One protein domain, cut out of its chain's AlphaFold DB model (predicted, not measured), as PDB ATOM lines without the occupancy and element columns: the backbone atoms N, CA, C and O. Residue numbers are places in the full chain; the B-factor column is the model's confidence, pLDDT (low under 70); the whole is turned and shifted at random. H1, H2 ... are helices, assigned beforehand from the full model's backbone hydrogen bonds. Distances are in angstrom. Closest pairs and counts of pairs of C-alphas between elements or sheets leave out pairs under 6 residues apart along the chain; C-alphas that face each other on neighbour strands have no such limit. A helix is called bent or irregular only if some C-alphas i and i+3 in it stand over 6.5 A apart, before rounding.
ATOM      1  N   VAL A   7      24.475  55.175   6.817       88.88
ATOM      2  CA  VAL A   7      25.526  55.043   5.800       88.88
ATOM      3  C   VAL A   7      26.834  54.598   6.441       88.88
ATOM      4  O   VAL A   7      27.532  53.737   5.907       88.88
ATOM      5  N   HIS A   8      27.176  55.177   7.594       91.31
ATOM      6  CA  HIS A   8      28.413  54.842   8.284       91.31
ATOM      7  C   HIS A   8      28.386  53.390   8.766       91.31
ATOM      8  O   HIS A   8      29.361  52.671   8.578       91.31
ATOM      9  N   ILE A   9      27.240  52.934   9.283       90.62
ATOM     10  CA  ILE A   9      27.035  51.539   9.691       90.62
ATOM     11  C   ILE A   9      27.272  50.594   8.506       90.62
ATOM     12  O   ILE A   9      28.056  49.654   8.616       90.62
ATOM     13  N   VAL A  10      26.651  50.861   7.352       87.38
ATOM     14  CA  VAL A  10      26.817  50.014   6.157       87.38
ATOM     15  C   VAL A  10      28.270  50.010   5.674       87.38
ATOM     16  O   VAL A  10      28.801  48.946   5.362       87.38
ATOM     17  N   ASN A  11      28.945  51.161   5.660       88.88
ATOM     18  CA  ASN A  11      30.357  51.237   5.281       88.88
ATOM     19  C   ASN A  11      31.260  50.428   6.222       88.88
ATOM     20  O   ASN A  11      32.164  49.748   5.743       88.88
ATOM     21  N   VAL A  12      30.995  50.447   7.533       92.00
ATOM     22  CA  VAL A  12      31.727  49.623   8.509       92.00
ATOM     23  C   VAL A  12      31.551  48.134   8.210       92.00
ATOM     24  O   VAL A  12      32.539  47.406   8.208       92.00
ATOM     25  N   PHE A  13      30.337  47.682   7.877       90.25
ATOM     26  CA  PHE A  13      30.107  46.285   7.485       90.25
ATOM     27  C   PHE A  13      30.868  45.894   6.213       90.25
ATOM     28  O   PHE A  13      31.479  44.830   6.180       90.25
ATOM     29  N   TRP A  14      30.893  46.749   5.186       87.88
ATOM     30  CA  TRP A  14      31.667  46.474   3.968       87.88
ATOM     31  C   TRP A  14      33.171  46.413   4.229       87.88
ATOM     32  O   TRP A  14      33.841  45.521   3.712       87.88
ATOM     33  N   VAL A  15      33.702  47.325   5.045       91.00
ATOM     34  CA  VAL A  15      35.115  47.298   5.447       91.00
ATOM     35  C   VAL A  15      35.424  46.027   6.233       91.00
ATOM     36  O   VAL A  15      36.450  45.407   5.977       91.00
ATOM     37  N   LEU A  16      34.533  45.603   7.134       91.56
ATOM     38  CA  LEU A  16      34.695  44.371   7.906       91.56
ATOM     39  C   LEU A  16      34.691  43.130   7.005       91.56
ATOM     40  O   LEU A  16      35.550  42.274   7.179       91.56
ATOM     41  N   LEU A  17      33.799  43.061   6.012       87.94
ATOM     42  CA  LEU A  17      33.777  41.966   5.034       87.94
ATOM     43  C   LEU A  17      35.051  41.921   4.187       87.94
ATOM     44  O   LEU A  17      35.654  40.865   4.030       87.94
ATOM     45  N   ILE A  18      35.507  43.068   3.676       89.69
ATOM     46  CA  ILE A  18      36.757  43.140   2.906       89.69
ATOM     47  C   ILE A  18      37.946  42.751   3.791       89.69
ATOM     48  O   ILE A  18      38.818  42.001   3.358       89.69
ATOM     49  N   ALA A  19      37.980  43.228   5.036       90.62
ATOM     50  CA  ALA A  19      39.023  42.882   5.993       90.62
ATOM     51  C   ALA A  19      39.013  41.386   6.333       90.62
ATOM     52  O   ALA A  19      40.086  40.792   6.413       90.62
ATOM     53  N   GLN A  20      37.837  40.770   6.482       91.56
ATOM     54  CA  GLN A  20      37.690  39.328   6.686       91.56
ATOM     55  C   GLN A  20      38.213  38.543   5.478       91.56
ATOM     56  O   GLN A  20      39.070  37.680   5.653       91.56
ATOM     57  N   MET A  21      37.788  38.895   4.261       87.75
ATOM     58  CA  MET A  21      38.254  38.268   3.019       87.75
ATOM     59  C   MET A  21      39.782  38.364   2.884       87.75
ATOM     60  O   MET A  21      40.458  37.380   2.582       87.75
ATOM     61  N   ILE A  22      40.355  39.544   3.155       89.69
ATOM     62  CA  ILE A  22      41.807  39.756   3.144       89.69
ATOM     63  C   ILE A  22      42.475  38.917   4.237       89.69
ATOM     64  O   ILE A  22      43.471  38.256   3.965       89.69
ATOM     65  N   PHE A  23      41.952  38.909   5.461       90.31
ATOM     66  CA  PHE A  23      42.515  38.136   6.567       90.31
ATOM     67  C   PHE A  23      42.536  36.633   6.262       90.31
ATOM     68  O   PHE A  23      43.564  35.973   6.445       90.31
ATOM     69  N   GLU A  24      41.439  36.086   5.747       86.31
ATOM     70  CA  GLU A  24      41.358  34.684   5.352       86.31
ATOM     71  C   GLU A  24      42.288  34.370   4.158       86.31
ATOM     72  O   GLU A  24      42.971  33.345   4.149       86.31
ATOM     73  N   LEU A  25      42.448  35.295   3.203       86.00
ATOM     74  CA  LEU A  25      43.422  35.157   2.114       86.00
ATOM     75  C   LEU A  25      44.879  35.189   2.621       86.00
ATOM     76  O   LEU A  25      45.704  34.374   2.206       86.00
ATOM     77  N   LEU A  26      45.215  36.095   3.543       87.19
ATOM     78  CA  LEU A  26      46.561  36.223   4.123       87.19
ATOM     79  C   LEU A  26      46.924  35.017   5.001       87.19
ATOM     80  O   LEU A  26      48.063  34.536   4.970       87.19
ATOM     81  N   THR A  27      45.963  34.516   5.784       84.69
ATOM     82  CA  THR A  27      46.123  33.274   6.554       84.69
ATOM     83  C   THR A  27      46.300  32.075   5.632       84.69
ATOM     84  O   THR A  27      47.174  31.250   5.908       84.69
ATOM     85  N   PHE A  28      45.594  32.034   4.498       79.12
ATOM     86  CA  PHE A  28      45.776  30.999   3.485       79.12
ATOM     87  C   PHE A  28      47.171  31.026   2.838       79.12
ATOM     88  O   PHE A  28      47.840  29.994   2.783       79.12
ATOM     89  N   ILE A  29      47.653  32.199   2.400       83.88
ATOM     90  CA  ILE A  29      49.006  32.363   1.819       83.88
ATOM     91  C   ILE A  29      50.090  31.927   2.824       83.88
ATOM     92  O   ILE A  29      51.226  31.625   2.457       83.88
ATOM     93  N   GLY A  30      49.747  31.840   4.112       77.44
ATOM     94  CA  GLY A  30      50.663  31.401   5.150       77.44
ATOM     95  C   GLY A  30      51.645  32.497   5.537       77.44
ATOM     96  O   GLY A  30      52.702  32.190   6.088       77.44
ATOM     97  N   ILE A  31      51.297  33.771   5.320       84.94
ATOM     98  CA  ILE A  31      52.084  34.921   5.798       84.94
ATOM     99  C   ILE A  31      52.298  34.812   7.316       84.94
ATOM    100  O   ILE A  31      53.397  35.045   7.820       84.94
ATOM    101  N   PHE A  32      51.299  34.301   8.037       74.06
ATOM    102  CA  PHE A  32      51.386  34.038   9.472       74.06
ATOM    103  C   PHE A  32      52.190  32.780   9.856       74.06
ATOM    104  O   PHE A  32      52.455  32.579  11.042       74.06
ATOM    105  N   ARG A  33      52.660  31.949   8.906       70.00
ATOM    106  CA  ARG A  33      53.556  30.814   9.228       70.00
ATOM    107  C   ARG A  33      54.882  31.299   9.810       70.00
ATOM    108  O   ARG A  33      55.401  30.642  10.708       70.00
ATOM    109  N   LYS A  34      55.390  32.463   9.381       70.12
ATOM    110  CA  LYS A  34      56.629  33.044   9.934       70.12
ATOM    111  C   LYS A  34      56.491  33.455  11.406       70.12
ATOM    112  O   LYS A  34      57.465  33.371  12.145       70.12
ATOM    113  N   TRP A  75      57.050  18.820  -2.922       70.38
ATOM    114  CA  TRP A  75      55.979  19.761  -3.187       70.38
ATOM    115  C   TRP A  75      55.407  19.507  -4.577       70.38
ATOM    116  O   TRP A  75      55.792  20.166  -5.538       70.38
ATOM    117  N   ASN A  76      54.447  18.586  -4.683       82.38
ATOM    118  CA  ASN A  76      53.622  18.511  -5.883       82.38
ATOM    119  C   ASN A  76      52.832  19.828  -6.001       82.38
ATOM    120  O   ASN A  76      51.854  20.058  -5.281       82.38
ATOM    121  N   GLY A  77      53.296  20.727  -6.873       87.06
ATOM    122  CA  GLY A  77      52.727  22.063  -7.033       87.06
ATOM    123  C   GLY A  77      51.231  22.033  -7.350       87.06
ATOM    124  O   GLY A  77      50.500  22.937  -6.944       87.06
ATOM    125  N   ASP A  78      50.749  20.978  -8.003       88.69
ATOM    126  CA  ASP A  78      49.340  20.845  -8.366       88.69
ATOM    127  C   ASP A  78      48.448  20.496  -7.176       88.69
ATOM    128  O   ASP A  78      47.323  20.992  -7.090       88.69
ATOM    129  N   GLU A  79      48.960  19.751  -6.195       88.75
ATOM    130  CA  GLU A  79      48.231  19.506  -4.950       88.75
ATOM    131  C   GLU A  79      48.072  20.803  -4.145       88.75
ATOM    132  O   GLU A  79      46.991  21.096  -3.626       88.75
ATOM    133  N   VAL A  80      49.127  21.622  -4.079       90.25
ATOM    134  CA  VAL A  80      49.086  22.930  -3.405       90.25
ATOM    135  C   VAL A  80      48.075  23.851  -4.084       90.25
ATOM    136  O   VAL A  80      47.236  24.447  -3.402       90.25
ATOM    137  N   LYS A  81      48.103  23.933  -5.421       91.12
ATOM    138  CA  LYS A  81      47.130  24.712  -6.203       91.12
ATOM    139  C   LYS A  81      45.700  24.221  -5.971       91.12
ATOM    140  O   LYS A  81      44.801  25.035  -5.794       91.12
ATOM    141  N   LEU A  82      45.475  22.909  -5.919       92.69
ATOM    142  CA  LEU A  82      44.147  22.346  -5.684       92.69
ATOM    143  C   LEU A  82      43.632  22.644  -4.267       92.69
ATOM    144  O   LEU A  82      42.468  23.005  -4.094       92.69
ATOM    145  N   ARG A  83      44.495  22.552  -3.247       91.38
ATOM    146  CA  ARG A  83      44.165  22.961  -1.870       91.38
ATOM    147  C   ARG A  83      43.835  24.456  -1.791       91.38
ATOM    148  O   ARG A  83      42.886  24.821  -1.098       91.38
ATOM    149  N   LEU A  84      44.561  25.293  -2.537       90.75
ATOM    150  CA  LEU A  84      44.262  26.720  -2.702       90.75
ATOM    151  C   LEU A  84      42.889  26.945  -3.328       90.75
ATOM    152  O   LEU A  84      42.081  27.660  -2.749       90.75
ATOM    153  N   ILE A  85      42.583  26.286  -4.445       93.75
ATOM    154  CA  ILE A  85      41.280  26.406  -5.110       93.75
ATOM    155  C   ILE A  85      40.139  26.008  -4.168       93.75
ATOM    156  O   ILE A  85      39.154  26.736  -4.068       93.75
ATOM    157  N   ARG A  86      40.278  24.897  -3.434       93.94
ATOM    158  CA  ARG A  86      39.274  24.470  -2.445       93.94
ATOM    159  C   ARG A  86      39.061  25.535  -1.375       93.94
ATOM    160  O   ARG A  86      37.924  25.936  -1.145       93.94
ATOM    161  N   SER A  87      40.136  26.032  -0.766       92.25
ATOM    162  CA  SER A  87      40.031  27.053   0.279       92.25
ATOM    163  C   SER A  87      39.418  28.353  -0.240       92.25
ATOM    164  O   SER A  87      38.517  28.892   0.394       92.25
ATOM    165  N   VAL A  88      39.865  28.831  -1.404       91.25
ATOM    166  CA  VAL A  88      39.344  30.055  -2.027       91.25
ATOM    167  C   VAL A  88      37.872  29.892  -2.388       91.25
ATOM    168  O   VAL A  88      37.091  30.798  -2.134       91.25
ATOM    169  N   SER A  89      37.458  28.738  -2.919       94.06
ATOM    170  CA  SER A  89      36.047  28.503  -3.246       94.06
ATOM    171  C   SER A  89      35.142  28.580  -2.010       94.06
ATOM    172  O   SER A  89      34.113  29.250  -2.052       94.06
ATOM    173  N   HIS A  90      35.559  27.985  -0.886       93.56
ATOM    174  CA  HIS A  90      34.811  28.054   0.372       93.56
ATOM    175  C   HIS A  90      34.720  29.478   0.930       93.56
ATOM    176  O   HIS A  90      33.659  29.883   1.396       93.56
ATOM    177  N   LEU A  91      35.811  30.232   0.846       93.06
ATOM    178  CA  LEU A  91      35.883  31.628   1.272       93.06
ATOM    179  C   LEU A  91      34.943  32.513   0.447       93.06
ATOM    180  O   LEU A  91      34.080  33.188   1.000       93.06
ATOM    181  N   VAL A  92      35.014  32.403  -0.883       93.25
ATOM    182  CA  VAL A  92      34.126  33.138  -1.794       93.25
ATOM    183  C   VAL A  92      32.658  32.777  -1.549       93.25
ATOM    184  O   VAL A  92      31.801  33.658  -1.593       93.25
ATOM    185  N   LEU A  93      32.344  31.508  -1.271       95.69
ATOM    186  CA  LEU A  93      30.985  31.094  -0.929       95.69
ATOM    187  C   LEU A  93      30.489  31.749   0.366       95.69
ATOM    188  O   LEU A  93      29.374  32.270   0.384       95.69
ATOM    189  N   ASN A  94      31.302  31.738   1.424       94.69
ATOM    190  CA  ASN A  94      30.950  32.345   2.707       94.69
ATOM    191  C   ASN A  94      30.725  33.856   2.566       94.69
ATOM    192  O   ASN A  94      29.703  34.371   3.023       94.69
ATOM    193  N   ASP A  95      31.625  34.549   1.866       93.31
ATOM    194  CA  ASP A  95      31.510  35.986   1.616       93.31
ATOM    195  C   ASP A  95      30.275  36.312   0.771       93.31
ATOM    196  O   ASP A  95      29.517  37.227   1.096       93.31
ATOM    197  N   MET A  96      30.005  35.525  -0.276       95.19
ATOM    198  CA  MET A  96      28.794  35.681  -1.085       95.19
ATOM    199  C   MET A  96      27.525  35.468  -0.257       95.19
ATOM    200  O   MET A  96      26.582  36.245  -0.390       95.19
ATOM    201  N   MET A  97      27.493  34.470   0.633       96.06
ATOM    202  CA  MET A  97      26.365  34.263   1.548       96.06
ATOM    203  C   MET A  97      26.156  35.469   2.466       96.06
ATOM    204  O   MET A  97      25.024  35.934   2.593       96.06
ATOM    205  N   LEU A  98      27.223  36.005   3.065       94.56
ATOM    206  CA  LEU A  98      27.147  37.177   3.942       94.56
ATOM    207  C   LEU A  98      26.668  38.422   3.189       94.56
ATOM    208  O   LEU A  98      25.762  39.111   3.657       94.56
ATOM    209  N   ILE A  99      27.213  38.680   1.998       94.06
ATOM    210  CA  ILE A  99      26.806  39.805   1.149       94.06
ATOM    211  C   ILE A  99      25.326  39.689   0.770       94.06
ATOM    212  O   ILE A  99      24.584  40.665   0.883       94.06
ATOM    213  N   ILE A 100      24.872  38.500   0.361       95.88
ATOM    214  CA  ILE A 100      23.466  38.264   0.022       95.88
ATOM    215  C   ILE A 100      22.573  38.467   1.253       95.88
ATOM    216  O   ILE A 100      21.542  39.126   1.141       95.88
ATOM    217  N   ILE A 101      22.960  37.963   2.432       95.62
ATOM    218  CA  ILE A 101      22.198  38.144   3.679       95.62
ATOM    219  C   ILE A 101      22.041  39.630   4.025       95.62
ATOM    220  O   ILE A 101      20.949  40.041   4.410       95.62
ATOM    221  N   LEU A 102      23.089  40.439   3.849       93.06
ATOM    222  CA  LEU A 102      23.042  41.884   4.109       93.06
ATOM    223  C   LEU A 102      22.166  42.654   3.113       93.06
ATOM    224  O   LEU A 102      21.613  43.695   3.464       93.06
ATOM    225  N   LEU A 103      22.058  42.170   1.874       94.06
ATOM    226  CA  LEU A 103      21.228  42.783   0.832       94.06
ATOM    227  C   LEU A 103      19.751  42.382   0.946       94.06
ATOM    228  O   LEU A 103      18.881  43.115   0.476       94.06
ATOM    229  N   MET A 104      19.462  41.220   1.532       94.62
ATOM    230  CA  MET A 104      18.110  40.676   1.631       94.62
ATOM    231  C   MET A 104      17.265  41.401   2.678       94.62
ATOM    232  O   MET A 104      17.711  41.748   3.771       94.62
ATOM    233  N   ARG A 105      15.969  41.544   2.382       93.75
ATOM    234  CA  ARG A 105      14.971  41.943   3.384       93.75
ATOM    235  C   ARG A 105      14.936  40.913   4.525       93.75
ATOM    236  O   ARG A 105      15.063  39.721   4.249       93.75
ATOM    237  N   PRO A 106      14.654  41.315   5.779       92.06
ATOM    238  CA  PRO A 106      14.760  40.432   6.948       92.06
ATOM    239  C   PRO A 106      13.917  39.152   6.851       92.06
ATOM    240  O   PRO A 106      14.337  38.105   7.329       92.06
ATOM    241  N   HIS A 107      12.762  39.196   6.180       91.38
ATOM    242  CA  HIS A 107      11.927  38.009   5.960       91.38
ATOM    243  C   HIS A 107      12.513  37.028   4.928       91.38
ATOM    244  O   HIS A 107      12.243  35.834   5.009       91.38
ATOM    245  N   ASN A 108      13.336  37.507   3.991       95.00
ATOM    246  CA  ASN A 108      13.992  36.686   2.971       95.00
ATOM    247  C   ASN A 108      15.349  36.134   3.433       95.00
ATOM    248  O   ASN A 108      15.899  35.261   2.771       95.00
ATOM    249  N   VAL A 109      15.889  36.586   4.571       95.31
ATOM    250  CA  VAL A 109      17.196  36.130   5.084       95.31
ATOM    251  C   VAL A 109      17.225  34.614   5.318       95.31
ATOM    252  O   VAL A 109      18.237  33.973   5.046       95.31
ATOM    253  N   ILE A 110      16.102  34.009   5.728       95.81
ATOM    254  CA  ILE A 110      15.994  32.555   5.952       95.81
ATOM    255  C   ILE A 110      16.164  31.724   4.668       95.81
ATOM    256  O   ILE A 110      16.432  30.524   4.728       95.81
ATOM    257  N   MET A 111      16.043  32.353   3.498       95.56
ATOM    258  CA  MET A 111      16.166  31.674   2.210       95.56
ATOM    259  C   MET A 111      17.606  31.310   1.852       95.56
ATOM    260  O   MET A 111      17.838  30.345   1.130       95.56
ATOM    261  N   VAL A 112      18.584  32.067   2.348       96.69
ATOM    262  CA  VAL A 112      20.006  31.816   2.080       96.69
ATOM    263  C   VAL A 112      20.469  30.480   2.681       96.69
ATOM    264  O   VAL A 112      20.960  29.636   1.926       96.69
ATOM    265  N   PRO A 113      20.290  30.213   3.994       96.88
ATOM    266  CA  PRO A 113      20.691  28.934   4.571       96.88
ATOM    267  C   PRO A 113      19.855  27.767   4.042       96.88
ATOM    268  O   PRO A 113      20.399  26.680   3.866       96.88
ATOM    269  N   SER A 114      18.564  27.964   3.742       96.81
ATOM    270  CA  SER A 114      17.750  26.890   3.166       96.81
ATOM    271  C   SER A 114      18.221  26.518   1.761       96.81
ATOM    272  O   SER A 114      18.389  25.334   1.492       96.81
ATOM    273  N   CYS A 115      18.551  27.494   0.907       97.19
ATOM    274  CA  CYS A 115      19.142  27.243  -0.408       97.19
ATOM    275  C   CYS A 115      20.465  26.476  -0.306       97.19
ATOM    276  O   CYS A 115      20.647  25.471  -0.996       97.19
ATOM    277  N   TYR A 116      21.356  26.895   0.598       97.62
ATOM    278  CA  TYR A 116      22.617  26.199   0.851       97.62
ATOM    279  C   TYR A 116      22.395  24.745   1.301       97.62
ATOM    280  O   TYR A 116      22.954  23.824   0.706       97.62
ATOM    281  N   ILE A 117      21.532  24.523   2.299       97.62
ATOM    282  CA  ILE A 117      21.207  23.183   2.812       97.62
ATOM    283  C   ILE A 117      20.600  22.313   1.708       97.62
ATOM    284  O   ILE A 117      21.013  21.166   1.556       97.62
ATOM    285  N   THR A 118      19.671  22.844   0.907       97.38
ATOM    286  CA  THR A 118      19.094  22.119  -0.230       97.38
ATOM    287  C   THR A 118      20.174  21.740  -1.242       97.38
ATOM    288  O   THR A 118      20.254  20.573  -1.605       97.38
ATOM    289  N   CYS A 119      21.067  22.655  -1.634       96.69
ATOM    290  CA  CYS A 119      22.161  22.341  -2.564       96.69
ATOM    291  C   CYS A 119      23.082  21.231  -2.026       96.69
ATOM    292  O   CYS A 119      23.441  20.303  -2.756       96.69
ATOM    293  N   VAL A 120      23.443  21.289  -0.738       95.25
ATOM    294  CA  VAL A 120      24.312  20.289  -0.097       95.25
ATOM    295  C   VAL A 120      23.615  18.932   0.006       95.25
ATOM    296  O   VAL A 120      24.201  17.918  -0.380       95.25
ATOM    297  N   LEU A 121      22.370  18.895   0.490       95.06
ATOM    298  CA  LEU A 121      21.590  17.661   0.597       95.06
ATOM    299  C   LEU A 121      21.395  17.024  -0.775       95.06
ATOM    300  O   LEU A 121      21.667  15.841  -0.949       95.06
ATOM    301  N   THR A 122      21.000  17.813  -1.768       93.81
ATOM    302  CA  THR A 122      20.770  17.299  -3.112       93.81
ATOM    303  C   THR A 122      22.065  16.815  -3.765       93.81
ATOM    304  O   THR A 122      22.060  15.745  -4.365       93.81
ATOM    305  N   SER A 123      23.197  17.500  -3.564       92.06
ATOM    306  CA  SER A 123      24.513  17.012  -4.013       92.06
ATOM    307  C   SER A 123      24.871  15.644  -3.436       92.06
ATOM    308  O   SER A 123      25.459  14.826  -4.135       92.06
ATOM    309  N   LYS A 124      24.530  15.402  -2.162       90.75
ATOM    310  CA  LYS A 124      24.769  14.119  -1.487       90.75
ATOM    311  C   LYS A 124      23.810  13.035  -1.962       90.75
ATOM    312  O   LYS A 124      24.226  11.896  -2.131       90.75
ATOM    313  N   CYS A 125      22.545  13.373  -2.196       89.56
ATOM    314  CA  CYS A 125      21.552  12.426  -2.703       89.56
ATOM    315  C   CYS A 125      21.816  12.006  -4.155       89.56
ATOM    316  O   CYS A 125      21.459  10.896  -4.535       89.56
ATOM    317  N   MET A 126      22.428  12.879  -4.958       87.12
ATOM    318  CA  MET A 126      22.745  12.616  -6.365       87.12
ATOM    319  C   MET A 126      24.086  11.916  -6.589       87.12
ATOM    320  O   MET A 126      24.448  11.658  -7.734       87.12
ATOM    321  N   ASP A 127      24.823  11.595  -5.526       84.69
ATOM    322  CA  ASP A 127      26.046  10.817  -5.664       84.69
ATOM    323  C   ASP A 127      25.709   9.394  -6.105       84.69
ATOM    324  O   ASP A 127      25.264   8.561  -5.315       84.69
ATOM    325  N   HIS A 128      25.946   9.103  -7.388       75.81
ATOM    326  CA  HIS A 128      25.673   7.795  -7.978       75.81
ATOM    327  C   HIS A 128      26.488   6.683  -7.318       75.81
ATOM    328  O   HIS A 128      26.033   5.547  -7.284       75.81
ATOM    329  N   SER A 129      27.620   7.009  -6.684       69.12
ATOM    330  CA  SER A 129      28.348   6.075  -5.819       69.12
ATOM    331  C   SER A 129      27.502   5.509  -4.667       69.12
ATOM    332  O   SER A 129      27.853   4.459  -4.134       69.12
ATOM    333  N   LEU A 130      26.433   6.194  -4.245       64.00
ATOM    334  CA  LEU A 130      25.494   5.697  -3.235       64.00
ATOM    335  C   LEU A 130      24.324   4.924  -3.852       64.00
ATOM    336  O   LEU A 130      23.782   4.025  -3.210       64.00
ATOM    337  N   LEU A 131      23.922   5.279  -5.074       72.31
ATOM    338  CA  LEU A 131      22.750   4.708  -5.740       72.31
ATOM    339  C   LEU A 131      23.076   3.452  -6.555       72.31
ATOM    340  O   LEU A 131      22.253   2.539  -6.614       72.31
ATOM    341  N   THR A 139      30.983   6.809 -14.550       83.69
ATOM    342  CA  THR A 139      29.796   7.658 -14.342       83.69
ATOM    343  C   THR A 139      30.136   9.099 -13.976       83.69
ATOM    344  O   THR A 139      29.244   9.934 -14.002       83.69
ATOM    345  N   ASP A 140      31.414   9.437 -13.766       83.62
ATOM    346  CA  ASP A 140      31.853  10.778 -13.340       83.62
ATOM    347  C   ASP A 140      31.286  11.916 -14.209       83.62
ATOM    348  O   ASP A 140      30.941  12.989 -13.719       83.62
ATOM    349  N   ILE A 141      31.167  11.684 -15.521       87.50
ATOM    350  CA  ILE A 141      30.610  12.671 -16.456       87.50
ATOM    351  C   ILE A 141      29.120  12.887 -16.188       87.50
ATOM    352  O   ILE A 141      28.663  14.028 -16.162       87.50
ATOM    353  N   LEU A 142      28.367  11.803 -15.999       88.00
ATOM    354  CA  LEU A 142      26.930  11.863 -15.763       88.00
ATOM    355  C   LEU A 142      26.625  12.519 -14.412       88.00
ATOM    356  O   LEU A 142      25.711  13.334 -14.342       88.00
ATOM    357  N   ASP A 143      27.434  12.235 -13.392       89.44
ATOM    358  CA  ASP A 143      27.327  12.824 -12.055       89.44
ATOM    359  C   ASP A 143      27.516  14.347 -12.108       89.44
ATOM    360  O   ASP A 143      26.711  15.097 -11.560       89.44
ATOM    361  N   VAL A 144      28.536  14.834 -12.826       91.56
ATOM    362  CA  VAL A 144      28.768  16.283 -12.984       91.56
ATOM    363  C   VAL A 144      27.623  16.942 -13.757       91.56
ATOM    364  O   VAL A 144      27.186  18.037 -13.392       91.56
ATOM    365  N   LEU A 145      27.112  16.295 -14.808       92.62
ATOM    366  CA  LEU A 145      25.988  16.806 -15.598       92.62
ATOM    367  C   LEU A 145      24.705  16.905 -14.769       92.62
ATOM    368  O   LEU A 145      24.058  17.955 -14.753       92.62
ATOM    369  N   SER A 146      24.349  15.827 -14.074       92.56
ATOM    370  CA  SER A 146      23.135  15.746 -13.269       92.56
ATOM    371  C   SER A 146      23.202  16.725 -12.094       92.56
ATOM    372  O   SER A 146      22.262  17.493 -11.879       92.56
ATOM    373  N   GLN A 147      24.347  16.804 -11.413       94.06
ATOM    374  CA  GLN A 147      24.574  17.762 -10.340       94.06
ATOM    375  C   GLN A 147      24.449  19.210 -10.841       94.06
ATOM    376  O   GLN A 147      23.775  20.017 -10.197       94.06
ATOM    377  N   SER A 148      25.018  19.537 -12.008       95.31
ATOM    378  CA  SER A 148      24.930  20.887 -12.591       95.31
ATOM    379  C   SER A 148      23.489  21.286 -12.916       95.31
ATOM    380  O   SER A 148      23.056  22.386 -12.570       95.31
ATOM    381  N   LEU A 149      22.724  20.377 -13.530       95.06
ATOM    382  CA  LEU A 149      21.312  20.593 -13.861       95.06
ATOM    383  C   LEU A 149      20.466  20.854 -12.617       95.06
ATOM    384  O   LEU A 149      19.606  21.735 -12.621       95.06
ATOM    385  N   VAL A 150      20.718  20.112 -11.543       95.81
ATOM    386  CA  VAL A 150      19.920  20.237 -10.329       95.81
ATOM    387  C   VAL A 150      20.268  21.494  -9.536       95.81
ATOM    388  O   VAL A 150      19.354  22.156  -9.052       95.81
ATOM    389  N   HIS A 151      21.536  21.911  -9.483       96.25
ATOM    390  CA  HIS A 151      21.891  23.211  -8.888       96.25
ATOM    391  C   HIS A 151      21.301  24.371  -9.683       96.25
ATOM    392  O   HIS A 151      20.785  25.317  -9.092       96.25
ATOM    393  N   PHE A 152      21.306  24.278 -11.014       96.06
ATOM    394  CA  PHE A 152      20.633  25.249 -11.870       96.06
ATOM    395  C   PHE A 152      19.139  25.343 -11.528       96.06
ATOM    396  O   PHE A 152      18.641  26.427 -11.230       96.06
ATOM    397  N   TRP A 153      18.440  24.207 -11.468       96.62
ATOM    398  CA  TRP A 153      17.023  24.154 -11.100       96.62
ATOM    399  C   TRP A 153      16.737  24.714  -9.703       96.62
ATOM    400  O   TRP A 153      15.818  25.517  -9.549       96.62
ATOM    401  N   ILE A 154      17.531  24.339  -8.694       97.44
ATOM    402  CA  ILE A 154      17.410  24.873  -7.329       97.44
ATOM    403  C   ILE A 154      17.612  26.392  -7.343       97.44
ATOM    404  O   ILE A 154      16.816  27.119  -6.751       97.44
ATOM    405  N   GLY A 155      18.618  26.890  -8.061       96.81
ATOM    406  CA  GLY A 155      18.868  28.320  -8.209       96.81
ATOM    407  C   GLY A 155      17.655  29.079  -8.753       96.81
ATOM    408  O   GLY A 155      17.242  30.081  -8.169       96.81
ATOM    409  N   TYR A 156      17.035  28.573  -9.824       95.81
ATOM    410  CA  TYR A 156      15.811  29.154 -10.393       95.81
ATOM    411  C   TYR A 156      14.605  29.048  -9.457       95.81
ATOM    412  O   TYR A 156      13.816  29.985  -9.355       95.81
ATOM    413  N   LEU A 157      14.463  27.940  -8.734       96.50
ATOM    414  CA  LEU A 157      13.400  27.781  -7.748       96.50
ATOM    415  C   LEU A 157      13.507  28.855  -6.650       96.50
ATOM    416  O   LEU A 157      12.526  29.526  -6.334       96.50
ATOM    417  N   PHE A 158      14.715  29.078  -6.124       96.81
ATOM    418  CA  PHE A 158      14.965  30.118  -5.124       96.81
ATOM    419  C   PHE A 158      14.832  31.539  -5.677       96.81
ATOM    420  O   PHE A 158      14.408  32.426  -4.937       96.81
ATOM    421  N   PHE A 159      15.112  31.757  -6.963       95.94
ATOM    422  CA  PHE A 159      14.818  33.027  -7.630       95.94
ATOM    423  C   PHE A 159      13.324  33.378  -7.541       95.94
ATOM    424  O   PHE A 159      12.974  34.482  -7.127       95.94
ATOM    425  N   PHE A 160      12.430  32.430  -7.840       95.38
ATOM    426  CA  PHE A 160      10.987  32.663  -7.728       95.38
ATOM    427  C   PHE A 160      10.501  32.740  -6.277       95.38
ATOM    428  O   PHE A 160       9.602  33.531  -5.980       95.38
ATOM    429  N   TYR A 161      11.109  31.992  -5.349       94.69
ATOM    430  CA  TYR A 161      10.757  32.088  -3.929       94.69
ATOM    431  C   TYR A 161      11.045  33.467  -3.322       94.69
ATOM    432  O   TYR A 161      10.373  33.859  -2.372       94.69
ATOM    433  N   GLN A 162      11.982  34.239  -3.882       93.56
ATOM    434  CA  GLN A 162      12.227  35.626  -3.456       93.56
ATOM    435  C   GLN A 162      11.090  36.579  -3.855       93.56
ATOM    436  O   GLN A 162      11.083  37.738  -3.447       93.56
ATOM    437  N   GLY A 163      10.114  36.100  -4.633       92.62
ATOM    438  CA  GLY A 163       9.020  36.903  -5.168       92.62
ATOM    439  C   GLY A 163       9.376  37.627  -6.467       92.62
ATOM    440  O   GLY A 163       8.548  38.404  -6.962       92.62
ATOM    441  N   ASN A 164      10.561  37.358  -7.026       93.62
ATOM    442  CA  ASN A 164      10.953  37.838  -8.344       93.62
ATOM    443  C   ASN A 164      10.085  37.172  -9.417       93.62
ATOM    444  O   ASN A 164       9.605  36.045  -9.271       93.62
ATOM    445  N   SER A 165       9.867  37.886 -10.511       91.38
ATOM    446  CA  SER A 165       9.232  37.364 -11.714       91.38
ATOM    447  C   SER A 165      10.121  37.653 -12.919       91.38
ATOM    448  O   SER A 165      11.119  38.360 -12.818       91.38
ATOM    449  N   ASN A 166       9.741  37.151 -14.092       86.94
ATOM    450  CA  ASN A 166      10.465  37.452 -15.332       86.94
ATOM    451  C   ASN A 166      10.274  38.909 -15.805       86.94
ATOM    452  O   ASN A 166      10.763  39.274 -16.869       86.94
ATOM    453  N   SER A 167       9.554  39.742 -15.045       88.88
ATOM    454  CA  SER A 167       9.394  41.166 -15.334       88.88
ATOM    455  C   SER A 167      10.430  41.989 -14.578       88.88
ATOM    456  O   SER A 167      10.588  41.835 -13.361       88.88
ATOM    457  N   LEU A 168      11.046  42.950 -15.273       84.75
ATOM    458  CA  LEU A 168      11.973  43.928 -14.690       84.75
ATOM    459  C   LEU A 168      11.323  44.743 -13.557       84.75
ATOM    460  O   LEU A 168      12.005  45.176 -12.635       84.75
ATOM    461  N   SER A 169       9.993  44.869 -13.555       88.62
ATOM    462  CA  SER A 169       9.235  45.536 -12.489       88.62
ATOM    463  C   SER A 169       9.280  44.821 -11.133       88.62
ATOM    464  O   SER A 169       8.833  45.384 -10.138       88.62
ATOM    465  N   SER A 170       9.728  43.563 -11.088       90.31
ATOM    466  CA  SER A 170       9.836  42.791  -9.844       90.31
ATOM    467  C   SER A 170      11.177  42.965  -9.132       90.31
ATOM    468  O   SER A 170      11.294  42.580  -7.971       90.31
ATOM    469  N   VAL A 171      12.162  43.565  -9.806       92.75
ATOM    470  CA  VAL A 171      13.503  43.783  -9.266       92.75
ATOM    471  C   VAL A 171      13.452  44.812  -8.137       92.75
ATOM    472  O   VAL A 171      12.981  45.937  -8.322       92.75
ATOM    473  N   ASP A 172      13.955  44.440  -6.957       93.25
ATOM    474  CA  ASP A 172      14.006  45.343  -5.805       93.25
ATOM    475  C   ASP A 172      15.124  46.380  -5.971       93.25
ATOM    476  O   ASP A 172      16.282  46.149  -5.619       93.25
ATOM    477  N   LEU A 173      14.756  47.554  -6.488       94.00
ATOM    478  CA  LEU A 173      15.647  48.712  -6.584       94.00
ATOM    479  C   LEU A 173      16.202  49.110  -5.211       94.00
ATOM    480  O   LEU A 173      17.344  49.557  -5.125       94.00
ATOM    481  N   GLY A 174      15.430  48.915  -4.134       93.19
ATOM    482  CA  GLY A 174      15.811  49.308  -2.778       93.19
ATOM    483  C   GLY A 174      17.112  48.656  -2.315       93.19
ATOM    484  O   GLY A 174      17.943  49.328  -1.705       93.19
ATOM    485  N   ALA A 175      17.342  47.393  -2.691       94.00
ATOM    486  CA  ALA A 175      18.562  46.659  -2.360       94.00
ATOM    487  C   ALA A 175      19.827  47.299  -2.969       94.00
ATOM    488  O   ALA A 175      20.903  47.260  -2.373       94.00
ATOM    489  N   GLY A 176      19.704  47.947  -4.134       94.31
ATOM    490  CA  GLY A 176      20.818  48.636  -4.790       94.31
ATOM    491  C   GLY A 176      21.272  49.905  -4.059       94.31
ATOM    492  O   GLY A 176      22.462  50.227  -4.069       94.31
ATOM    493  N   TYR A 177      20.348  50.599  -3.387       94.50
ATOM    494  CA  TYR A 177      20.596  51.891  -2.733       94.50
ATOM    495  C   TYR A 177      21.000  51.788  -1.255       94.50
ATOM    496  O   TYR A 177      21.261  52.810  -0.617       94.50
ATOM    497  N   VAL A 178      21.095  50.578  -0.694       91.12
ATOM    498  CA  VAL A 178      21.429  50.380   0.726       91.12
ATOM    499  C   VAL A 178      22.798  50.992   1.055       91.12
ATOM    500  O   VAL A 178      23.833  50.576   0.533       91.12
ATOM    501  N   GLY A 179      22.807  51.996   1.937       87.56
ATOM    502  CA  GLY A 179      24.024  52.628   2.460       87.56
ATOM    503  C   GLY A 179      24.809  53.496   1.472       87.56
ATOM    504  O   GLY A 179      26.011  53.670   1.657       87.56
ATOM    505  N   LEU A 180      24.182  54.027   0.418       90.25
ATOM    506  CA  LEU A 180      24.807  55.014  -0.471       90.25
ATOM    507  C   LEU A 180      24.357  56.437  -0.106       90.25
ATOM    508  O   LEU A 180      23.162  56.699  -0.031       90.25
ATOM    509  N   ARG A 181      25.313  57.361   0.083       92.06
ATOM    510  CA  ARG A 181      25.047  58.819   0.137       92.06
ATOM    511  C   ARG A 181      24.973  59.435  -1.252       92.06
ATOM    512  O   ARG A 181      24.141  60.291  -1.509       92.06
ATOM    513  N   GLU A 182      25.856  58.976  -2.129       94.31
ATOM    514  CA  GLU A 182      25.997  59.472  -3.492       94.31
ATOM    515  C   GLU A 182      25.683  58.353  -4.477       94.31
ATOM    516  O   GLU A 182      26.130  57.206  -4.323       94.31
ATOM    517  N   TYR A 183      24.911  58.698  -5.503       95.12
ATOM    518  CA  TYR A 183      24.572  57.774  -6.568       95.12
ATOM    519  C   TYR A 183      25.828  57.369  -7.340       95.12
ATOM    520  O   TYR A 183      26.559  58.201  -7.867       95.12
ATOM    521  N   CYS A 184      26.066  56.064  -7.427       96.25
ATOM    522  CA  CYS A 184      27.087  55.498  -8.293       96.25
ATOM    523  C   CYS A 184      26.452  54.337  -9.063       96.25
ATOM    524  O   CYS A 184      26.138  53.314  -8.438       96.25
ATOM    525  N   PRO A 185      26.262  54.466 -10.388       95.88
ATOM    526  CA  PRO A 185      25.483  53.512 -11.174       95.88
ATOM    527  C   PRO A 185      26.058  52.097 -11.096       95.88
ATOM    528  O   PRO A 185      25.302  51.142 -10.960       95.88
ATOM    529  N   VAL A 186      27.390  51.965 -11.086       96.06
ATOM    530  CA  VAL A 186      28.092  50.672 -11.023       96.06
ATOM    531  C   VAL A 186      27.841  49.947  -9.697       96.06
ATOM    532  O   VAL A 186      27.573  48.748  -9.679       96.06
ATOM    533  N   ARG A 187      27.886  50.662  -8.564       93.00
ATOM    534  CA  ARG A 187      27.657  50.053  -7.241       93.00
ATOM    535  C   ARG A 187      26.200  49.631  -7.067       93.00
ATOM    536  O   ARG A 187      25.937  48.547  -6.551       93.00
ATOM    537  N   VAL A 188      25.273  50.480  -7.511       95.88
ATOM    538  CA  VAL A 188      23.831  50.203  -7.448       95.88
ATOM    539  C   VAL A 188      23.482  49.004  -8.328       95.88
ATOM    540  O   VAL A 188      22.813  48.088  -7.855       95.88
ATOM    541  N   SER A 189      23.972  48.962  -9.573       95.81
ATOM    542  CA  SER A 189      23.679  47.870 -10.506       95.81
ATOM    543  C   SER A 189      24.262  46.536 -10.042       95.81
ATOM    544  O   SER A 189      23.561  45.529 -10.089       95.81
ATOM    545  N   MET A 190      25.491  46.522  -9.516       95.12
ATOM    546  CA  MET A 190      26.114  45.305  -8.988       95.12
ATOM    547  C   MET A 190      25.340  44.745  -7.788       95.12
ATOM    548  O   MET A 190      25.022  43.559  -7.763       95.12
ATOM    549  N   ARG A 191      24.977  45.591  -6.814       95.12
ATOM    550  CA  ARG A 191      24.200  45.176  -5.629       95.12
ATOM    551  C   ARG A 191      22.808  44.688  -6.001       95.12
ATOM    552  O   ARG A 191      22.370  43.649  -5.516       95.12
ATOM    553  N   MET A 192      22.140  45.409  -6.898       95.94
ATOM    554  CA  MET A 192      20.829  45.026  -7.408       95.94
ATOM    555  C   MET A 192      20.895  43.700  -8.174       95.94
ATOM    556  O   MET A 192      20.045  42.840  -7.966       95.94
ATOM    557  N   GLY A 193      21.918  43.500  -9.008       95.81
ATOM    558  CA  GLY A 193      22.144  42.251  -9.735       95.81
ATOM    559  C   GLY A 193      22.390  41.070  -8.797       95.81
ATOM    560  O   GLY A 193      21.712  40.052  -8.915       95.81
ATOM    561  N   ILE A 194      23.289  41.226  -7.817       95.94
ATOM    562  CA  ILE A 194      23.576  40.191  -6.810       95.94
ATOM    563  C   ILE A 194      22.323  39.858  -5.996       95.94
ATOM    564  O   ILE A 194      22.040  38.685  -5.785       95.94
ATOM    565  N   HIS A 195      21.545  40.859  -5.575       96.19
ATOM    566  CA  HIS A 195      20.297  40.632  -4.847       96.19
ATOM    567  C   HIS A 195      19.256  39.900  -5.709       96.19
ATOM    568  O   HIS A 195      18.661  38.922  -5.266       96.19
ATOM    569  N   THR A 196      19.067  40.339  -6.955       96.19
ATOM    570  CA  THR A 196      18.079  39.772  -7.890       96.19
ATOM    571  C   THR A 196      18.404  38.327  -8.250       96.19
ATOM    572  O   THR A 196      17.516  37.482  -8.291       96.19
ATOM    573  N   TYR A 197      19.681  38.028  -8.482       96.62
ATOM    574  CA  TYR A 197      20.154  36.701  -8.867       96.62
ATOM    575  C   TYR A 197      20.806  35.946  -7.706       96.62
ATOM    576  O   TYR A 197      21.596  35.033  -7.934       96.62
ATOM    577  N   ALA A 198      20.452  36.278  -6.462       96.81
ATOM    578  CA  ALA A 198      21.045  35.679  -5.270       96.81
ATOM    579  C   ALA A 198      20.875  34.152  -5.221       96.81
ATOM    580  O   ALA A 198      21.828  33.443  -4.912       96.81
ATOM    581  N   GLY A 199      19.686  33.636  -5.561       96.62
ATOM    582  CA  GLY A 199      19.419  32.191  -5.605       96.62
ATOM    583  C   GLY A 199      20.323  31.454  -6.607       96.62
ATOM    584  O   GLY A 199      21.093  30.584  -6.196       96.62
ATOM    585  N   PRO A 200      20.294  31.819  -7.905       96.88
ATOM    586  CA  PRO A 200      21.178  31.237  -8.914       96.88
ATOM    587  C   PRO A 200      22.670  31.419  -8.613       96.88
ATOM    588  O   PRO A 200      23.441  30.480  -8.803       96.88
ATOM    589  N   ALA A 201      23.085  32.588  -8.113       96.81
ATOM    590  CA  ALA A 201      24.478  32.852  -7.755       96.81
ATOM    591  C   ALA A 201      24.953  31.932  -6.624       96.81
ATOM    592  O   ALA A 201      26.029  31.339  -6.721       96.81
ATOM    593  N   LEU A 202      24.132  31.757  -5.585       97.44
ATOM    594  CA  LEU A 202      24.456  30.891  -4.460       97.44
ATOM    595  C   LEU A 202      24.506  29.417  -4.878       97.44
ATOM    596  O   LEU A 202      25.464  28.726  -4.540       97.44
ATOM    597  N   ALA A 203      23.530  28.947  -5.659       97.62
ATOM    598  CA  ALA A 203      23.511  27.576  -6.171       97.62
ATOM    599  C   ALA A 203      24.682  27.284  -7.132       97.62
ATOM    600  O   ALA A 203      25.256  26.196  -7.114       97.62
ATOM    601  N   GLY A 204      25.084  28.260  -7.950       96.56
ATOM    602  CA  GLY A 204      26.277  28.146  -8.790       96.56
ATOM    603  C   GLY A 204      27.561  28.074  -7.962       96.56
ATOM    604  O   GLY A 204      28.418  27.231  -8.216       96.56
ATOM    605  N   MET A 205      27.690  28.912  -6.931       96.81
ATOM    606  CA  MET A 205      28.877  28.921  -6.075       96.81
ATOM    607  C   MET A 205      29.013  27.630  -5.251       96.81
ATOM    608  O   MET A 205      30.113  27.083  -5.139       96.81
ATOM    609  N   THR A 206      27.910  27.088  -4.724       97.25
ATOM    610  CA  THR A 206      27.916  25.788  -4.027       97.25
ATOM    611  C   THR A 206      28.286  24.640  -4.967       97.25
ATOM    612  O   THR A 206      29.051  23.753  -4.574       97.25
ATOM    613  N   LEU A 207      27.844  24.692  -6.228       96.44
ATOM    614  CA  LEU A 207      28.262  23.747  -7.262       96.44
ATOM    615  C   LEU A 207      29.779  23.816  -7.492       96.44
ATOM    616  O   LEU A 207      30.445  22.784  -7.417       96.44
ATOM    617  N   PHE A 208      30.356  25.009  -7.669       95.81
ATOM    618  CA  PHE A 208      31.808  25.166  -7.830       95.81
ATOM    619  C   PHE A 208      32.603  24.644  -6.626       95.81
ATOM    620  O   PHE A 208      33.611  23.956  -6.814       95.81
ATOM    621  N   CYS A 209      32.130  24.895  -5.401       96.38
ATOM    622  CA  CYS A 209      32.750  24.361  -4.184       96.38
ATOM    623  C   CYS A 209      32.711  22.829  -4.148       96.38
ATOM    624  O   CYS A 209      33.699  22.180  -3.805       96.38
ATOM    625  N   SER A 210      31.584  22.224  -4.532       94.88
ATOM    626  CA  SER A 210      31.455  20.764  -4.533       94.88
ATOM    627  C   SER A 210      32.336  20.095  -5.600       94.88
ATOM    628  O   SER A 210      32.946  19.063  -5.319       94.88
ATOM    629  N   ILE A 211      32.501  20.717  -6.776       95.06
ATOM    630  CA  ILE A 211      33.445  20.268  -7.814       95.06
ATOM    631  C   ILE A 211      34.892  20.363  -7.305       95.06
ATOM    632  O   ILE A 211      35.664  19.413  -7.463       95.06
ATOM    633  N   ALA A 212      35.259  21.471  -6.650       95.25
ATOM    634  CA  ALA A 212      36.588  21.646  -6.059       95.25
ATOM    635  C   ALA A 212      36.886  20.585  -4.985       95.25
ATOM    636  O   ALA A 212      37.993  20.043  -4.928       95.25
ATOM    637  N   ALA A 213      35.894  20.249  -4.156       93.44
ATOM    638  CA  ALA A 213      36.028  19.238  -3.112       93.44
ATOM    639  C   ALA A 213      36.215  17.812  -3.668       93.44
ATOM    640  O   ALA A 213      36.929  17.017  -3.061       93.44
ATOM    641  N   ARG A 214      35.603  17.487  -4.816       91.56
ATOM    642  CA  ARG A 214      35.647  16.141  -5.425       91.56
ATOM    643  C   ARG A 214      36.849  15.895  -6.330       91.56
ATOM    644  O   ARG A 214      37.248  14.746  -6.505       91.56
ATOM    645  N   ALA A 215      37.409  16.938  -6.937       93.81
ATOM    646  CA  ALA A 215      38.522  16.782  -7.866       93.81
ATOM    647  C   ALA A 215      39.748  16.173  -7.167       93.81
ATOM    648  O   ALA A 215      40.131  16.646  -6.100       93.81
ATOM    649  N   LYS A 216      40.357  15.139  -7.758       92.31
ATOM    650  CA  LYS A 216      41.610  14.532  -7.268       92.31
ATOM    651  C   LYS A 216      42.827  15.325  -7.734       92.31
ATOM    652  O   LYS A 216      43.695  15.636  -6.930       92.31
ATOM    653  N   ASP A 217      42.782  15.728  -9.001       94.62
ATOM    654  CA  ASP A 217      43.847  16.446  -9.687       94.62
ATOM    655  C   ASP A 217      43.353  17.792 -10.217       94.62
ATOM    656  O   ASP A 217      42.161  17.989 -10.491       94.62
ATOM    657  N   LEU A 218      44.292  18.709 -10.428       94.06
ATOM    658  CA  LEU A 218      44.013  20.039 -10.960       94.06
ATOM    659  C   LEU A 218      43.405  19.982 -12.373       94.06
ATOM    660  O   LEU A 218      42.441  20.686 -12.671       94.06
ATOM    661  N   GLN A 219      43.913  19.096 -13.233       94.50
ATOM    662  CA  GLN A 219      43.370  18.900 -14.579       94.50
ATOM    663  C   GLN A 219      41.924  18.385 -14.537       94.50
ATOM    664  O   GLN A 219      41.073  18.862 -15.290       94.50
ATOM    665  N   HIS A 220      41.619  17.464 -13.616       93.00
ATOM    666  CA  HIS A 220      40.262  16.955 -13.423       93.00
ATOM    667  C   HIS A 220      39.307  18.054 -12.935       93.00
ATOM    668  O   HIS A 220      38.159  18.124 -13.382       93.00
ATOM    669  N   TYR A 221      39.780  18.939 -12.051       95.50
ATOM    670  CA  TYR A 221      39.026  20.118 -11.626       95.50
ATOM    671  C   TYR A 221      38.681  21.019 -12.817       95.50
ATOM    672  O   TYR A 221      37.501  21.285 -13.048       95.50
ATOM    673  N   PHE A 222      39.676  21.430 -13.613       95.75
ATOM    674  CA  PHE A 222      39.444  22.311 -14.761       95.75
ATOM    675  C   PHE A 222      38.528  21.676 -15.804       95.75
ATOM    676  O   PHE A 222      37.616  22.337 -16.296       95.75
ATOM    677  N   GLN A 223      38.703  20.387 -16.098       95.06
ATOM    678  CA  GLN A 223      37.828  19.677 -17.025       95.06
ATOM    679  C   GLN A 223      36.380  19.618 -16.513       95.06
ATOM    680  O   GLN A 223      35.442  19.800 -17.291       95.06
ATOM    681  N   SER A 224      36.181  19.399 -15.210       94.56
ATOM    682  CA  SER A 224      34.846  19.371 -14.598       94.56
ATOM    683  C   SER A 224      34.203  20.759 -14.576       94.56
ATOM    684  O   SER A 224      33.043  20.903 -14.959       94.56
ATOM    685  N   ALA A 225      34.962  21.792 -14.207       95.62
ATOM    686  CA  ALA A 225      34.507  23.180 -14.206       95.62
ATOM    687  C   ALA A 225      34.151  23.665 -15.622       95.62
ATOM    688  O   ALA A 225      33.109  24.289 -15.821       95.62
ATOM    689  N   TRP A 226      34.966  23.317 -16.622       95.88
ATOM    690  CA  TRP A 226      34.704  23.607 -18.031       95.88
ATOM    691  C   TRP A 226      33.416  22.938 -18.520       95.88
ATOM    692  O   TRP A 226      32.554  23.597 -19.099       95.88
ATOM    693  N   ARG A 227      33.235  21.640 -18.234       94.62
ATOM    694  CA  ARG A 227      32.003  20.904 -18.570       94.62
ATOM    695  C   ARG A 227      30.774  21.536 -17.925       94.62
ATOM    696  O   ARG A 227      29.800  21.790 -18.624       94.62
ATOM    697  N   CYS A 228      30.839  21.833 -16.629       95.00
ATOM    698  CA  CYS A 228      29.775  22.520 -15.901       95.00
ATOM    699  C   CYS A 228      29.423  23.864 -16.558       95.00
ATOM    700  O   CYS A 228      28.257  24.142 -16.828       95.00
ATOM    701  N   THR A 229      30.432  24.674 -16.885       94.31
ATOM    702  CA  THR A 229      30.237  25.987 -17.518       94.31
ATOM    703  C   THR A 229      29.584  25.859 -18.894       94.31
ATOM    704  O   THR A 229      28.632  26.580 -19.184       94.31
ATOM    705  N   ASN A 230      30.011  24.895 -19.714       95.38
ATOM    706  CA  ASN A 230      29.399  24.637 -21.020       95.38
ATOM    707  C   ASN A 230      27.948  24.171 -20.905       95.38
ATOM    708  O   ASN A 230      27.110  24.573 -21.703       95.38
ATOM    709  N   VAL A 231      27.629  23.344 -19.910       94.06
ATOM    710  CA  VAL A 231      26.253  22.883 -19.675       94.06
ATOM    711  C   VAL A 231      25.361  24.053 -19.285       94.06
ATOM    712  O   VAL A 231      24.278  24.204 -19.843       94.06
ATOM    713  N   LEU A 232      25.828  24.919 -18.384       92.62
ATOM    714  CA  LEU A 232      25.107  26.130 -17.995       92.62
ATOM    715  C   LEU A 232      24.934  27.097 -19.176       92.62
ATOM    716  O   LEU A 232      23.851  27.655 -19.352       92.62
ATOM    717  N   ALA A 233      25.959  27.249 -20.019       93.31
ATOM    718  CA  ALA A 233      25.879  28.045 -21.241       93.31
ATOM    719  C   ALA A 233      24.846  27.470 -22.226       93.31
ATOM    720  O   ALA A 233      23.990  28.207 -22.709       93.31
ATOM    721  N   LEU A 234      24.854  26.152 -22.454       93.25
ATOM    722  CA  LEU A 234      23.889  25.473 -23.325       93.25
ATOM    723  C   LEU A 234      22.449  25.579 -22.807       93.25
ATOM    724  O   LEU A 234      21.519  25.769 -23.592       93.25
ATOM    725  N   LEU A 235      22.246  25.467 -21.490       90.88
ATOM    726  CA  LEU A 235      20.932  25.654 -20.868       90.88
ATOM    727  C   LEU A 235      20.414  27.072 -21.089       90.88
ATOM    728  O   LEU A 235      19.245  27.252 -21.429       90.88
ATOM    729  N   ARG A 236      21.294  28.069 -20.964       88.31
ATOM    730  CA  ARG A 236      20.953  29.463 -21.233       88.31
ATOM    731  C   ARG A 236      20.569  29.684 -22.695       88.31
ATOM    732  O   ARG A 236      19.493  30.215 -22.950       88.31
ATOM    733  N   THR A 237      21.376  29.210 -23.645       90.44
ATOM    734  CA  THR A 237      21.068  29.367 -25.077       90.44
ATOM    735  C   THR A 237      19.767  28.666 -25.469       90.44
ATOM    736  O   THR A 237      19.018  29.164 -26.304       90.44
ATOM    737  N   LYS A 238      19.451  27.517 -24.853       87.06
ATOM    738  CA  LYS A 238      18.185  26.811 -25.107       87.06
ATOM    739  C   LYS A 238      16.976  27.567 -24.565       87.06
ATOM    740  O   LYS A 238      15.944  27.580 -25.225       87.06
ATOM    741  N   LEU A 239      17.091  28.191 -23.392       84.81
ATOM    742  CA  LEU A 239      16.016  29.017 -22.834       84.81
ATOM    743  C   LEU A 239      15.695  30.212 -23.737       84.81
ATOM    744  O   LEU A 239      14.522  30.518 -23.930       84.81
ATOM    745  N   GLU A 240      16.718  30.830 -24.328       83.88
ATOM    746  CA  GLU A 240      16.561  31.940 -25.275       83.88
ATOM    747  C   GLU A 240      15.928  31.481 -26.604       83.88
ATOM    748  O   GLU A 240      15.066  32.169 -27.142       83.88
ATOM    749  N   LEU A 241      16.279  30.289 -27.107       86.69
ATOM    750  CA  LEU A 241      15.718  29.750 -28.355       86.69
ATOM    751  C   LEU A 241      14.254  29.292 -28.219       86.69
ATOM    752  O   LEU A 241      13.468  29.445 -29.149       86.69
ATOM    753  N   VAL A 242      13.889  28.685 -27.084       85.56
ATOM    754  CA  VAL A 242      12.540  28.125 -26.865       85.56
ATOM    755  C   VAL A 242      11.511  29.212 -26.565       85.56
ATOM    756  O   VAL A 242      10.335  29.052 -26.890       85.56
ATOM    757  N   TYR A 243      11.942  30.324 -25.972       70.50
ATOM    758  CA  TYR A 243      11.095  31.480 -25.708       70.50
ATOM    759  C   TYR A 243      11.587  32.668 -26.532       70.50
ATOM    760  O   TYR A 243      12.147  33.600 -25.950       70.50
TER     761      TYR A 243
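Overview. This is residues 7 to 34, 75 to 131 and 139 to 243 of the 504 residues of the protein "GPI ethanolamine phosphate transferase 2" of Eumeta variegata (UniProt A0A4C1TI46). Four long helices, H1, H3, H9 and H6, stand side by side in a row, neighbours running opposite ways, and make a flat slab. H4 packs on one face of the row over H9 and H6, while H10 crosses the other face from H3 past H9 and H6, with residues 236 to 243 sticking out; H7 and H8 sit at one end of the slab, near where H3 ends. The printed part has 190 residues with ten named helices, H1 to H10 in order along the chain, and no named strand; the class is all helix. The whole is compact, with a radius of gyration of the C-alphas of 18.3 A, and flat, spanning 56 by 50 by 27 A.

Along the chain. H1 covers residues 7 to 29, 32.9 A from first to last C-alpha, and begins with C-alpha 7 at (25.526, 55.043, 5.800). H2, residues 31 to 34, is neither bent nor irregular, but only just: C-alphas 31 and 34 are 6.4 A apart. H3, residues 77 to 103, is the longest helix by residues and measures 38.5 A, beginning with C-alpha 77 at (52.727, 22.063, -7.033). H4 is residues 111 to 125, 20.6 A, and H5 is residues 128 to 131. H6 is residues 140 to 161, 31.4 A. H7 is residues 173 to 176, and H8 is residues 185 to 196, 15.9 A. H9 is residues 198 to 214, 24.4 A. H10, residues 218 to 242, measures 36.2 A and ends with C-alpha 242 at (12.540, 28.125, -26.865).

Arrangement. H3 is the hub, touching H1, H4, H8, H9 and H10. H1 and H3 touch, the latter with residues 84 to 95 alone, at a shallow tilt of 13 degrees, opposite ways; their closest C-alphas, of Leu 17 and Asp 95, are 7.3 A apart. H2 touches no helix. H3 and H9 touch at a shallow tilt of 20 degrees, opposite ways, closest at the C-alphas of Arg 86 and Ala 212, 5.3 A. H4, H6 and H9 form an up and down bundle, each running against the one before it in the chain. H6 and H9 touch at 22 degrees, a shallow tilt, with C-alphas 155 and 200 closest at 3.8 A. H4 touches H6 at a shallow tilt of 23 degrees, the C-alphas of Ser 123 and Gln 147 being closest at 6.4 A. H3 and H4 form a helical hairpin and only just touch, with 3 pairs of C-alphas within 8 A. H5 is close to H6 but not clearly touching, with the C-alphas of His 128 and Asp 143 closest at 6.7 A. H7 touches H8, where the C-alphas of Gly 176 and Val 188 are closest at 4.3 A. H8 touches the residues 100 to 103 of H3 and is about perpendicular to it, at 87 degrees; the C-alphas of Leu 103 and His 195 are closest at 6.1 A. H9 and H10 form a second helical hairpin, at a shallow tilt of 30 degrees. H10 touches H6 with residues 224 to 232 alone, at a steep tilt of 50 degrees, the same way, closest at the C-alphas of Ser 148 and Cys 228, 6.1 A. The helix packing is part aligned and part crossed. H1 and H9 are apart, and so are H3 and H6, and H4 and H10. Every O i to N i+4 pair is within hydrogen-bond range in H1, H3, H4, H6, H8, H9 and H10; H2, H5 and H7 are too short for such a pair, and their single O i to N i+3 pair is within range in H5 and H7 but not in H2.

Size, cuts and confidence. The C-alphas of Lys 34 and Tyr 243, the two farthest apart, are 57.8 A from each other. Residues 35 to 74 are not printed, with 18.7 A between C-alphas 34 and 75, and neither are residues 132 to 138, with 11.5 A between C-alphas 131 and 139. Of the links that are printed whole, the one from H6 to H7, 11 residues, is long. The mean pLDDT of the printed part is 91.6, and residues 129 to 130 are under 70.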